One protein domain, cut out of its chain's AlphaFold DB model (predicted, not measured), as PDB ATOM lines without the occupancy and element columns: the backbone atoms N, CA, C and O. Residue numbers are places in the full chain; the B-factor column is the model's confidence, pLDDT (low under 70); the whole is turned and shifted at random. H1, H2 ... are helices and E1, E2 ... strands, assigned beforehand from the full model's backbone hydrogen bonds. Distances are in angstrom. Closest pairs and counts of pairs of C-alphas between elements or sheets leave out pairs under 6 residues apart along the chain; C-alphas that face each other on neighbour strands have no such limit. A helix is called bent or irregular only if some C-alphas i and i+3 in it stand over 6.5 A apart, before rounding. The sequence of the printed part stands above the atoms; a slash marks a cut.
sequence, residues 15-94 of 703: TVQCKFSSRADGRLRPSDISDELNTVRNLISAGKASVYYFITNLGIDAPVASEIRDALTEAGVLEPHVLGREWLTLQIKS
ATOM      1  N   THR A  15     139.952 242.931 139.570       90.25
ATOM      2  CA  THR A  15     140.707 241.725 139.930       90.25
ATOM      3  C   THR A  15     141.454 241.950 141.242       90.25
ATOM      4  O   THR A  15     142.139 242.957 141.416       90.25
ATOM      5  N   VAL A  16     141.353 240.985 142.161       91.69
ATOM      6  CA  VAL A  16     142.131 240.954 143.405       91.69
ATOM      7  C   VAL A  16     143.116 239.796 143.347       91.69
ATOM      8  O   VAL A  16     142.716 238.633 143.300       91.69
ATOM      9  N   GLN A  17     144.407 240.111 143.375       88.25
ATOM     10  CA  GLN A  17     145.485 239.139 143.438       88.25
ATOM     11  C   GLN A  17     146.181 239.213 144.797       88.25
ATOM     12  O   GLN A  17     146.772 240.227 145.163       88.25
ATOM     13  N   CYS A  18     146.149 238.100 145.526       89.50
ATOM     14  CA  CYS A  18     146.862 237.940 146.786       89.50
ATOM     15  C   CYS A  18     148.110 237.076 146.572       89.50
ATOM     16  O   CYS A  18     148.008 235.940 146.103       89.50
ATOM     17  N   LYS A  19     149.282 237.590 146.944       86.25
ATOM     18  CA  LYS A  19     150.558 236.870 146.919       86.25
ATOM     19  C   LYS A  19     151.102 236.660 148.322       86.25
ATOM     20  O   LYS A  19     151.051 237.538 149.176       86.25
ATOM     21  N   PHE A  20     151.647 235.472 148.539       83.81
ATOM     22  CA  PHE A  20     152.254 235.080 149.801       83.81
ATOM     23  C   PHE A  20     153.745 234.809 149.609       83.81
ATOM     24  O   PHE A  20     154.149 234.151 148.651       83.81
ATOM     25  N   SER A  21     154.546 235.281 150.558       82.00
ATOM     26  CA  SER A  21     155.966 234.992 150.691       82.00
ATOM     27  C   SER A  21     156.245 234.372 152.055       82.00
ATOM     28  O   SER A  21     155.764 234.857 153.078       82.00
ATOM     29  N   SER A  22     157.077 233.332 152.098       74.50
ATOM     30  CA  SER A  22     157.532 232.720 153.355       74.50
ATOM     31  C   SER A  22     158.536 233.592 154.126       74.50
ATOM     32  O   SER A  22     158.871 233.292 155.270       74.50
ATOM     33  N   ARG A  23     159.024 234.687 153.527       78.94
ATOM     34  CA  ARG A  23     159.987 235.601 154.153       78.94
ATOM     35  C   ARG A  23     159.273 236.557 155.108       78.94
ATOM     36  O   ARG A  23     158.776 237.590 154.669       78.94
ATOM     37  N   ALA A  24     159.289 236.239 156.403       69.88
ATOM     38  CA  ALA A  24     158.609 237.011 157.449       69.88
ATOM     39  C   ALA A  24     158.923 238.522 157.418       69.88
ATOM     40  O   ALA A  24     158.008 239.336 157.539       69.88
ATOM     41  N   ASP A  25     160.187 238.885 157.168       81.88
ATOM     42  CA  ASP A  25     160.669 240.276 157.083       81.88
ATOM     43  C   ASP A  25     161.074 240.702 155.669       81.88
ATOM     44  O   ASP A  25     161.858 241.632 155.468       81.88
ATOM     45  N   GLY A  26     160.560 240.007 154.655       84.69
ATOM     46  CA  GLY A  26     160.788 240.402 153.274       84.69
ATOM     47  C   GLY A  26     160.139 241.757 152.961       84.69
ATOM     48  O   GLY A  26     159.040 242.065 153.425       84.69
ATOM     49  N   ARG A  27     160.812 242.551 152.123       88.62
ATOM     50  CA  ARG A  27     160.242 243.749 151.494       88.62
ATOM     51  C   ARG A  27     160.053 243.503 150.005       88.62
ATOM     52  O   ARG A  27     160.891 242.834 149.397       88.62
ATOM     53  N   LEU A  28     158.967 244.036 149.458       89.38
ATOM     54  CA  LEU A  28     158.657 243.962 148.035       89.38
ATOM     55  C   LEU A  28     159.659 244.800 147.237       89.38
ATOM     56  O   LEU A  28     160.031 245.895 147.662       89.38
ATOM     57  N   ARG A  29     160.085 244.290 146.083       88.06
ATOM     58  CA  ARG A  29     160.932 245.004 145.125       88.06
ATOM     59  C   ARG A  29     160.178 245.192 143.807       88.06
ATOM     60  O   ARG A  29     159.393 244.319 143.448       88.06
ATOM     61  N   PRO A  30     160.455 246.259 143.037       82.69
ATOM     62  CA  PRO A  30     159.844 246.450 141.717       82.69
ATOM     63  C   PRO A  30     160.065 245.259 140.773       82.69
ATOM     64  O   PRO A  30     159.177 244.887 140.016       82.69
ATOM     65  N   SER A  31     161.218 244.589 140.875       82.94
ATOM     66  CA  SER A  31     161.518 243.385 140.094       82.94
ATOM     67  C   SER A  31     160.526 242.244 140.331       82.94
ATOM     68  O   SER A  31     160.287 241.462 139.413       82.94
ATOM     69  N   ASP A  32     159.935 242.155 141.525       82.38
ATOM     70  CA  ASP A  32     159.077 241.037 141.920       82.38
ATOM     71  C   ASP A  32     157.738 241.020 141.155       82.38
ATOM     72  O   ASP A  32     157.112 239.967 141.074       82.38
ATOM     73  N   ILE A  33     157.309 242.149 140.563       82.75
ATOM     74  CA  ILE A  33     156.070 242.218 139.766       82.75
ATOM     75  C   ILE A  33     156.283 241.920 138.274       82.75
ATOM     76  O   ILE A  33     155.322 241.731 137.529       82.75
ATOM     77  N   SER A  34     157.532 241.844 137.812       79.69
ATOM     78  CA  SER A  34     157.866 241.727 136.380       79.69
ATOM     79  C   SER A  34     157.186 240.528 135.713       79.69
ATOM     80  O   SER A  34     156.622 240.652 134.624       79.69
ATOM     81  N   ASP A  35     157.178 239.386 136.403       75.94
ATOM     82  CA  ASP A  35     156.564 238.145 135.924       75.94
ATOM     83  C   ASP A  35     155.028 238.232 135.884       75.94
ATOM     84  O   ASP A  35     154.366 237.577 135.074       75.94
ATOM     85  N   GLU A  36     154.435 239.076 136.729       81.25
ATOM     86  CA  GLU A  36     152.987 239.252 136.820       81.25
ATOM     87  C   GLU A  36     152.429 240.200 135.771       81.25
ATOM     88  O   GLU A  36     151.292 240.004 135.341       81.25
ATOM     89  N   LEU A  37     153.209 241.178 135.304       84.38
ATOM     90  CA  LEU A  37     152.748 242.167 134.322       84.38
ATOM     91  C   LEU A  37     152.181 241.508 133.054       84.38
ATOM     92  O   LEU A  37     151.208 241.996 132.482       84.38
ATOM     93  N   ASN A  38     152.728 240.364 132.638       84.50
ATOM     94  CA  ASN A  38     152.187 239.593 131.513       84.50
ATOM     95  C   ASN A  38     150.791 239.024 131.809       84.50
ATOM     96  O   ASN A  38     149.913 239.050 130.949       84.50
ATOM     97  N   THR A  39     150.564 238.556 133.037       85.38
ATOM     98  CA  THR A  39     149.250 238.074 133.482       85.38
ATOM     99  C   THR A  39     148.249 239.224 133.562       85.38
ATOM    100  O   THR A  39     147.117 239.082 133.106       85.38
ATOM    101  N   VAL A  40     148.675 240.385 134.068       86.81
ATOM    102  CA  VAL A  40     147.840 241.592 134.150       86.81
ATOM    103  C   VAL A  40     147.391 242.042 132.760       86.81
ATOM    104  O   VAL A  40     146.198 242.247 132.546       86.81
ATOM    105  N   ARG A  41     148.300 242.092 131.776       87.62
ATOM    106  CA  ARG A  41     147.954 242.423 130.379       87.62
ATOM    107  C   ARG A  41     146.909 241.472 129.790       87.62
ATOM    108  O   ARG A  41     146.002 241.922 129.095       87.62
ATOM    109  N   ASN A  42     146.995 240.178 130.104       87.62
ATOM    110  CA  ASN A  42     146.002 239.189 129.670       87.62
ATOM    111  C   ASN A  42     144.632 239.388 130.343       87.62
ATOM    112  O   ASN A  42     143.596 239.171 129.720       87.62
ATOM    113  N   LEU A  43     144.603 239.806 131.610       86.69
ATOM    114  CA  LEU A  43     143.352 240.115 132.307       86.69
ATOM    115  C   LEU A  43     142.700 241.390 131.763       86.69
ATOM    116  O   LEU A  43     141.479 241.439 131.620       86.69
ATOM    117  N   ILE A  44     143.507 242.392 131.411       86.56
ATOM    118  CA  ILE A  44     143.037 243.634 130.788       86.56
ATOM    119  C   ILE A  44     142.470 243.356 129.396       86.56
ATOM    120  O   ILE A  44     141.382 243.835 129.085       86.56
ATOM    121  N   SER A  45     143.150 242.550 128.571       84.81
ATOM    122  CA  SER A  45     142.649 242.200 127.234       84.81
ATOM    123  C   SER A  45     141.340 241.406 127.280       84.81
ATOM    124  O   SER A  45     140.527 241.507 126.364       84.81
ATOM    125  N   ALA A  46     141.095 240.678 128.373       85.31
ATOM    126  CA  ALA A  46     139.830 240.007 128.656       85.31
ATOM    127  C   ALA A  46     138.762 240.915 129.307       85.31
ATOM    128  O   ALA A  46     137.669 240.432 129.600       85.31
ATOM    129  N   GLY A  47     139.063 242.197 129.554       83.06
ATOM    130  CA  GLY A  47     138.150 243.165 130.170       83.06
ATOM    131  C   GLY A  47     137.953 243.010 131.682       83.06
ATOM    132  O   GLY A  47     137.016 243.588 132.216       83.06
ATOM    133  N   LYS A  48     138.818 242.254 132.375       85.19
ATOM    134  CA  LYS A  48     138.608 241.807 133.769       85.19
ATOM    135  C   LYS A  48     139.398 242.565 134.840       85.19
ATOM    136  O   LYS A  48     139.366 242.204 136.016       85.19
ATOM    137  N   ALA A  49     140.183 243.564 134.445       85.56
ATOM    138  CA  ALA A  49     141.148 244.233 135.324       85.56
ATOM    139  C   ALA A  49     141.172 245.756 135.127       85.56
ATOM    140  O   ALA A  49     142.237 246.366 135.064       85.56
ATOM    141  N   SER A  50     139.995 246.380 135.036       86.62
ATOM    142  CA  SER A  50     139.884 247.846 135.068       86.62
ATOM    143  C   SER A  50     140.402 248.395 136.402       86.62
ATOM    144  O   SER A  50     141.145 249.375 136.427       86.62
ATOM    145  N   VAL A  51     140.066 247.706 137.496       91.25
ATOM    146  CA  VAL A  51     140.629 247.922 138.835       91.25
ATOM    147  C   VAL A  51     141.488 246.708 139.195       91.25
ATOM    148  O   VAL A  51     141.064 245.567 138.991       91.25
ATOM    149  N   TYR A  52     142.689 246.925 139.731       91.44
ATOM    150  CA  TYR A  52     143.601 245.834 140.084       91.44
ATOM    151  C   TYR A  52     144.158 245.994 141.493       91.44
ATOM    152  O   TYR A  52     144.870 246.954 141.777       91.44
ATOM    153  N   TYR A  53     143.879 245.029 142.366       92.88
ATOM    154  CA  TYR A  53     144.455 244.964 143.705       92.88
ATOM    155  C   TYR A  53     145.577 243.934 143.742       92.88
ATOM    156  O   TYR A  53     145.326 242.736 143.641       92.88
ATOM    157  N   PHE A  54     146.802 244.398 143.955       91.94
ATOM    158  CA  PHE A  54     147.945 243.571 144.305       91.94
ATOM    159  C   PHE A  54     148.161 243.612 145.821       91.94
ATOM    160  O   PHE A  54     148.505 244.654 146.384       91.94
ATOM    161  N   ILE A  55     147.939 242.484 146.489       93.19
ATOM    162  CA  ILE A  55     148.018 242.356 147.946       93.19
ATOM    163  C   ILE A  55     149.122 241.363 148.305       93.19
ATOM    164  O   ILE A  55     149.118 240.236 147.813       93.19
ATOM    165  N   THR A  56     150.044 241.737 149.194       91.00
ATOM    166  CA  THR A  56     151.138 240.854 149.638       91.00
ATOM    167  C   THR A  56     151.435 240.972 151.132       91.00
ATOM    168  O   THR A  56     151.211 242.016 151.744       91.00
ATOM    169  N   ASN A  57     151.960 239.901 151.735       89.25
ATOM    170  CA  ASN A  57     152.429 239.902 153.126       89.25
ATOM    171  C   ASN A  57     153.844 240.484 153.306       89.25
ATOM    172  O   ASN A  57     154.342 240.520 154.431       89.25
ATOM    173  N   LEU A  58     154.494 240.925 152.226       91.62
ATOM    174  CA  LEU A  58     155.766 241.647 152.275       91.62
ATOM    175  C   LEU A  58     155.558 243.100 152.721       91.62
ATOM    176  O   LEU A  58     154.517 243.704 152.451       91.62
ATOM    177  N   GLY A  59     156.562 243.676 153.381       90.56
ATOM    178  CA  GLY A  59     156.582 245.115 153.660       90.56
ATOM    179  C   GLY A  59     156.750 245.919 152.370       90.56
ATOM    180  O   GLY A  59     157.512 245.508 151.491       90.56
ATOM    181  N   ILE A  60     156.057 247.052 152.246       90.75
ATOM    182  CA  ILE A  60     156.138 247.896 151.044       90.75
ATOM    183  C   ILE A  60     156.478 249.336 151.424       90.75
ATOM    184  O   ILE A  60     155.774 249.974 152.205       90.75
ATOM    185  N   ASP A  61     157.551 249.860 150.836       88.94
ATOM    186  CA  ASP A  61     157.903 251.276 150.930       88.94
ATOM    187  C   ASP A  61     157.065 252.121 149.965       88.94
ATOM    188  O   ASP A  61     156.778 251.700 148.845       88.94
ATOM    189  N   ALA A  62     156.716 253.346 150.366       88.06
ATOM    190  CA  ALA A  62     155.897 254.240 149.544       88.06
ATOM    191  C   ALA A  62     156.462 254.497 148.124       88.06
ATOM    192  O   ALA A  62     155.669 254.468 147.182       88.06
ATOM    193  N   PRO A  63     157.787 254.686 147.922       90.25
ATOM    194  CA  PRO A  63     158.356 254.824 146.579       90.25
ATOM    195  C   PRO A  63     158.165 253.568 145.722       90.25
ATOM    196  O   PRO A  63     157.739 253.676 144.577       90.25
ATOM    197  N   VAL A  64     158.378 252.380 146.299       90.00
ATOM    198  CA  VAL A  64     158.197 251.095 145.602       90.00
ATOM    199  C   VAL A  64     156.725 250.873 145.245       90.00
ATOM    200  O   VAL A  64     156.413 250.465 144.134       90.00
ATOM    201  N   ALA A  65     155.796 251.194 146.152       89.44
ATOM    202  CA  ALA A  65     154.364 251.141 145.857       89.44
ATOM    203  C   ALA A  65     153.955 252.104 144.730       89.44
ATOM    204  O   ALA A  65     153.000 251.824 144.007       89.44
ATOM    205  N   SER A  66     154.622 253.256 144.597       91.31
ATOM    206  CA  SER A  66     154.394 254.175 143.477       91.31
ATOM    207  C   SER A  66     154.882 253.565 142.172       91.31
ATOM    208  O   SER A  66     154.084 253.407 141.262       91.31
ATOM    209  N   GLU A  67     156.136 253.117 142.136       92.06
ATOM    210  CA  GLU A  67     156.756 252.529 140.943       92.06
ATOM    211  C   GLU A  67     155.962 251.326 140.412       92.06
ATOM    212  O   GLU A  67     155.719 251.201 139.215       92.06
ATOM    213  N   ILE A  68     155.469 250.469 141.310       90.81
ATOM    214  CA  ILE A  68     154.643 249.317 140.935       90.81
ATOM    215  C   ILE A  68     153.268 249.753 140.403       90.81
ATOM    216  O   ILE A  68     152.761 249.157 139.454       90.81
ATOM    217  N   ARG A  69     152.646 250.791 140.980       93.00
ATOM    218  CA  ARG A  69     151.381 251.336 140.452       93.00
ATOM    219  C   ARG A  69     151.572 251.964 139.080       93.00
ATOM    220  O   ARG A  69     150.715 251.770 138.221       93.00
ATOM    221  N   ASP A  70     152.683 252.655 138.865       92.25
ATOM    222  CA  ASP A  70     153.022 253.245 137.573       92.25
ATOM    223  C   ASP A  70     153.194 252.134 136.525       92.25
ATOM    224  O   ASP A  70     152.528 252.162 135.491       92.25
ATOM    225  N   ALA A  71     153.932 251.064 136.848       89.88
ATOM    226  CA  ALA A  71     154.088 249.896 135.974       89.88
ATOM    227  C   ALA A  71     152.756 249.180 135.652       89.88
ATOM    228  O   ALA A  71     152.542 248.727 134.525       89.88
ATOM    229  N   LEU A  72     151.837 249.080 136.619       90.25
ATOM    230  CA  LEU A  72     150.494 248.522 136.399       90.25
ATOM    231  C   LEU A  72     149.616 249.445 135.541       90.25
ATOM    232  O   LEU A  72     148.852 248.963 134.703       90.25
ATOM    233  N   THR A  73     149.745 250.761 135.717       91.50
ATOM    234  CA  THR A  73     149.040 251.760 134.900       91.50
ATOM    235  C   THR A  73     149.527 251.706 133.455       91.50
ATOM    236  O   THR A  73     148.720 251.657 132.531       91.50
ATOM    237  N   GLU A  74     150.844 251.618 133.245       90.19
ATOM    238  CA  GLU A  74     151.453 251.424 131.924       90.19
ATOM    239  C   GLU A  74     151.023 250.107 131.266       90.19
ATOM    240  O   GLU A  74     150.882 250.034 130.045       90.19
ATOM    241  N   ALA A  75     150.767 249.062 132.060       86.25
ATOM    242  CA  ALA A  75     150.211 247.807 131.565       86.25
ATOM    243  C   ALA A  75     148.728 247.910 131.150       86.25
ATOM    244  O   ALA A  75     148.246 247.004 130.469       86.25
ATOM    245  N   GLY A  76     148.033 248.996 131.514       86.38
ATOM    246  CA  GLY A  76     146.659 249.308 131.110       86.38
ATOM    247  C   GLY A  76     145.606 249.232 132.224       86.38
ATOM    248  O   GLY A  76     144.415 249.261 131.917       86.38
ATOM    249  N   VAL A  77     146.003 249.115 133.497       90.12
ATOM    250  CA  VAL A  77     145.073 249.184 134.641       90.12
ATOM    251  C   VAL A  77     144.650 250.640 134.871       90.12
ATOM    252  O   VAL A  77     145.502 251.521 134.936       90.12
ATOM    253  N   LEU A  78     143.350 250.905 135.045       87.94
ATOM    254  CA  LEU A  78     142.853 252.263 135.324       87.94
ATOM    255  C   LEU A  78     143.053 252.654 136.793       87.94
ATOM    256  O   LEU A  78     143.453 253.779 137.085       87.94
ATOM    257  N   GLU A  79     142.793 251.724 137.714       91.31
ATOM    258  CA  GLU A  79     142.932 251.941 139.158       91.31
ATOM    259  C   GLU A  79     143.799 250.844 139.806       91.31
ATOM    260  O   GLU A  79     143.281 249.802 140.228       91.31
ATOM    261  N   PRO A  80     145.133 251.031 139.874       92.06
ATOM    262  CA  PRO A  80     146.023 250.079 140.529       92.06
ATOM    263  C   PRO A  80     146.155 250.351 142.035       92.06
ATOM    264  O   PRO A  80     146.513 251.444 142.487       92.06
ATOM    265  N   HIS A  81     145.956 249.306 142.832       92.81
ATOM    266  CA  HIS A  81     146.130 249.307 144.279       92.81
ATOM    267  C   HIS A  81     147.215 248.309 144.676       92.81
ATOM    268  O   HIS A  81     147.098 247.120 144.403       92.81
ATOM    269  N   VAL A  82     148.253 248.784 145.365       92.56
ATOM    270  CA  VAL A  82     149.376 247.963 145.845       92.56
ATOM    271  C   VAL A  82     149.385 248.024 147.369       92.56
ATOM    272  O   VAL A  82     149.627 249.084 147.948       92.56
ATOM    273  N   LEU A  83     149.064 246.906 148.021       93.19
ATOM    274  CA  LEU A  83     148.799 246.828 149.457       93.19
ATOM    275  C   LEU A  83     149.729 245.801 150.115       93.19
ATOM    276  O   LEU A  83     149.732 244.623 149.765       93.19
ATOM    277  N   GLY A  84     150.522 246.269 151.077       91.81
ATOM    278  CA  GLY A  84     151.531 245.468 151.775       91.81
ATOM    279  C   GLY A  84     151.131 245.033 153.177       91.81
ATOM    280  O   GLY A  84     150.022 245.304 153.655       91.81
ATOM    281  N   ARG A  85     152.098 244.430 153.877       90.31
ATOM    282  CA  ARG A  85     151.994 243.981 155.274       90.31
ATOM    283  C   ARG A  85     151.440 245.057 156.203       90.31
ATOM    284  O   ARG A  85     150.595 244.759 157.047       90.31
ATOM    285  N   GLU A  86     151.900 246.295 156.058       88.94
ATOM    286  CA  GLU A  86     151.512 247.419 156.909       88.94
ATOM    287  C   GLU A  86     150.019 247.745 156.761       88.94
ATOM    288  O   GLU A  86     149.311 247.887 157.760       88.94
ATOM    289  N   TRP A  87     149.515 247.785 155.522       91.00
ATOM    290  CA  TRP A  87     148.096 248.022 155.255       91.00
ATOM    291  C   TRP A  87     147.232 246.864 155.760       91.00
ATOM    292  O   TRP A  87     146.243 247.104 156.450       91.00
ATOM    293  N   LEU A  88     147.633 245.615 155.485       88.19
ATOM    294  CA  LEU A  88     146.928 244.419 155.962       88.19
ATOM    295  C   LEU A  88     146.812 244.406 157.488       88.19
ATOM    296  O   LEU A  88     145.726 244.205 158.031       88.19
ATOM    297  N   THR A  89     147.921 244.678 158.177       84.94
ATOM    298  CA  THR A  89     147.957 244.735 159.641       84.94
ATOM    299  C   THR A  89     147.027 245.824 160.162       84.94
ATOM    300  O   THR A  89     146.274 245.581 161.103       84.94
ATOM    301  N   LEU A  90     147.026 247.006 159.537       86.38
ATOM    302  CA  LEU A  90     146.143 248.102 159.926       86.38
ATOM    303  C   LEU A  90     144.663 247.743 159.747       86.38
ATOM    304  O   LEU A  90     143.888 247.984 160.665       86.38
ATOM    305  N   GLN A  91     144.271 247.141 158.618       87.81
ATOM    306  CA  GLN A  91     142.875 246.743 158.382       87.81
ATOM    307  C   GLN A  91     142.401 245.671 159.367       87.81
ATOM    308  O   GLN A  91     141.277 245.729 159.864       87.81
ATOM    309  N   ILE A  92     143.262 244.703 159.685       82.88
ATOM    310  CA  ILE A  92     142.955 243.674 160.683       82.88
ATOM    311  C   ILE A  92     142.829 244.309 162.074       82.88
ATOM    312  O   ILE A  92     141.908 243.979 162.816       82.88
ATOM    313  N   LYS A  93     143.702 245.257 162.437       78.62
ATOM    314  CA  LYS A  93     143.628 245.971 163.724       78.62
ATOM    315  C   LYS A  93     142.444 246.932 163.825       78.62
ATOM    316  O   LYS A  93     141.926 247.127 164.918       78.62
ATOM    317  N   SER A  94     141.967 247.503 162.724       81.44
ATOM    318  CA  SER A  94     140.842 248.444 162.745       81.44
ATOM    319  C   SER A  94     139.468 247.774 162.647       81.44
ATOM    320  O   SER A  94     138.478 248.384 163.037       81.44
TER     321      SER A  94
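This is residues 15 to 94 of the 703 residues of an uncharacterized protein of Burkholderia lata (strain ATCC 17760 / DSM 23089 / LMG 22485 / NCIMB 9086 / R18194 / 383) (UniProt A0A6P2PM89). A small parallel sheet of three strands has two helices, H1 and H2, side by side over one of its faces, in two layers. H3 leads away past the end of E3 and only grazes the sheet. The printed part has 80 residues, with three named strands and three named helices in the order E1 H1 E2 H2 E3 H3; the sheet's order is E1 E2 E3, and the class is mixed, helices and strands. The whole is compact, with a radius of gyration of the C-alphas of 12.4 A and spans of 35 by 27 by 22 A.

E1, residues 15 to 19, is an edge strand, parallel to E2, residues 51 to 56, at 12 degrees; N 17 and O 53 are within hydrogen-bond range at 2.8 A. E2 is parallel to the other edge strand, E3, residues 79 to 83, at 11 degrees, with N 54 and O 81 within range at 2.8 A. With H1, residues 30 to 45, and H2, residues 62 to 74, they make two strand-helix-strand units, parallel neighbour strands with a helix between: E1, H1, E2 and E2, H2, E3, both with right-handed crossovers. H1 and H2 touch, closest at the C-alphas of Pro 30 and Ile 68, 6.0 A apart, at a shallow tilt of 31 degrees, the same way. H2 lies over E3 at a height over the sheet of 7.6 A, only just slantwise to the strands, at 32 degrees to E3 on the local plane. H3, residues 85 to 94, grazes the sheet with residues 85 to 88 and is apart from H1 and H2. Every O i to N i+4 pair is within hydrogen-bond range in H2 and H3, and 7 of 12 are in H1.

E1 begins at C-alpha 15, (140.707, 241.725, 139.930). H1 is 22.9 A long and irregular, C-alphas 32 and 35 being 7.1 A apart, with a kink of 46 degrees near residue 37. E2 is 16.6 A long and H2 18.4 A. H3 ends at C-alpha 94, (140.842, 248.444, 162.745).

The two farthest C-alphas, of Ser 45 and Lys 93, are 36.7 A apart. The printed part has no cut and no long link. Residue 24 alone has a pLDDT under 70.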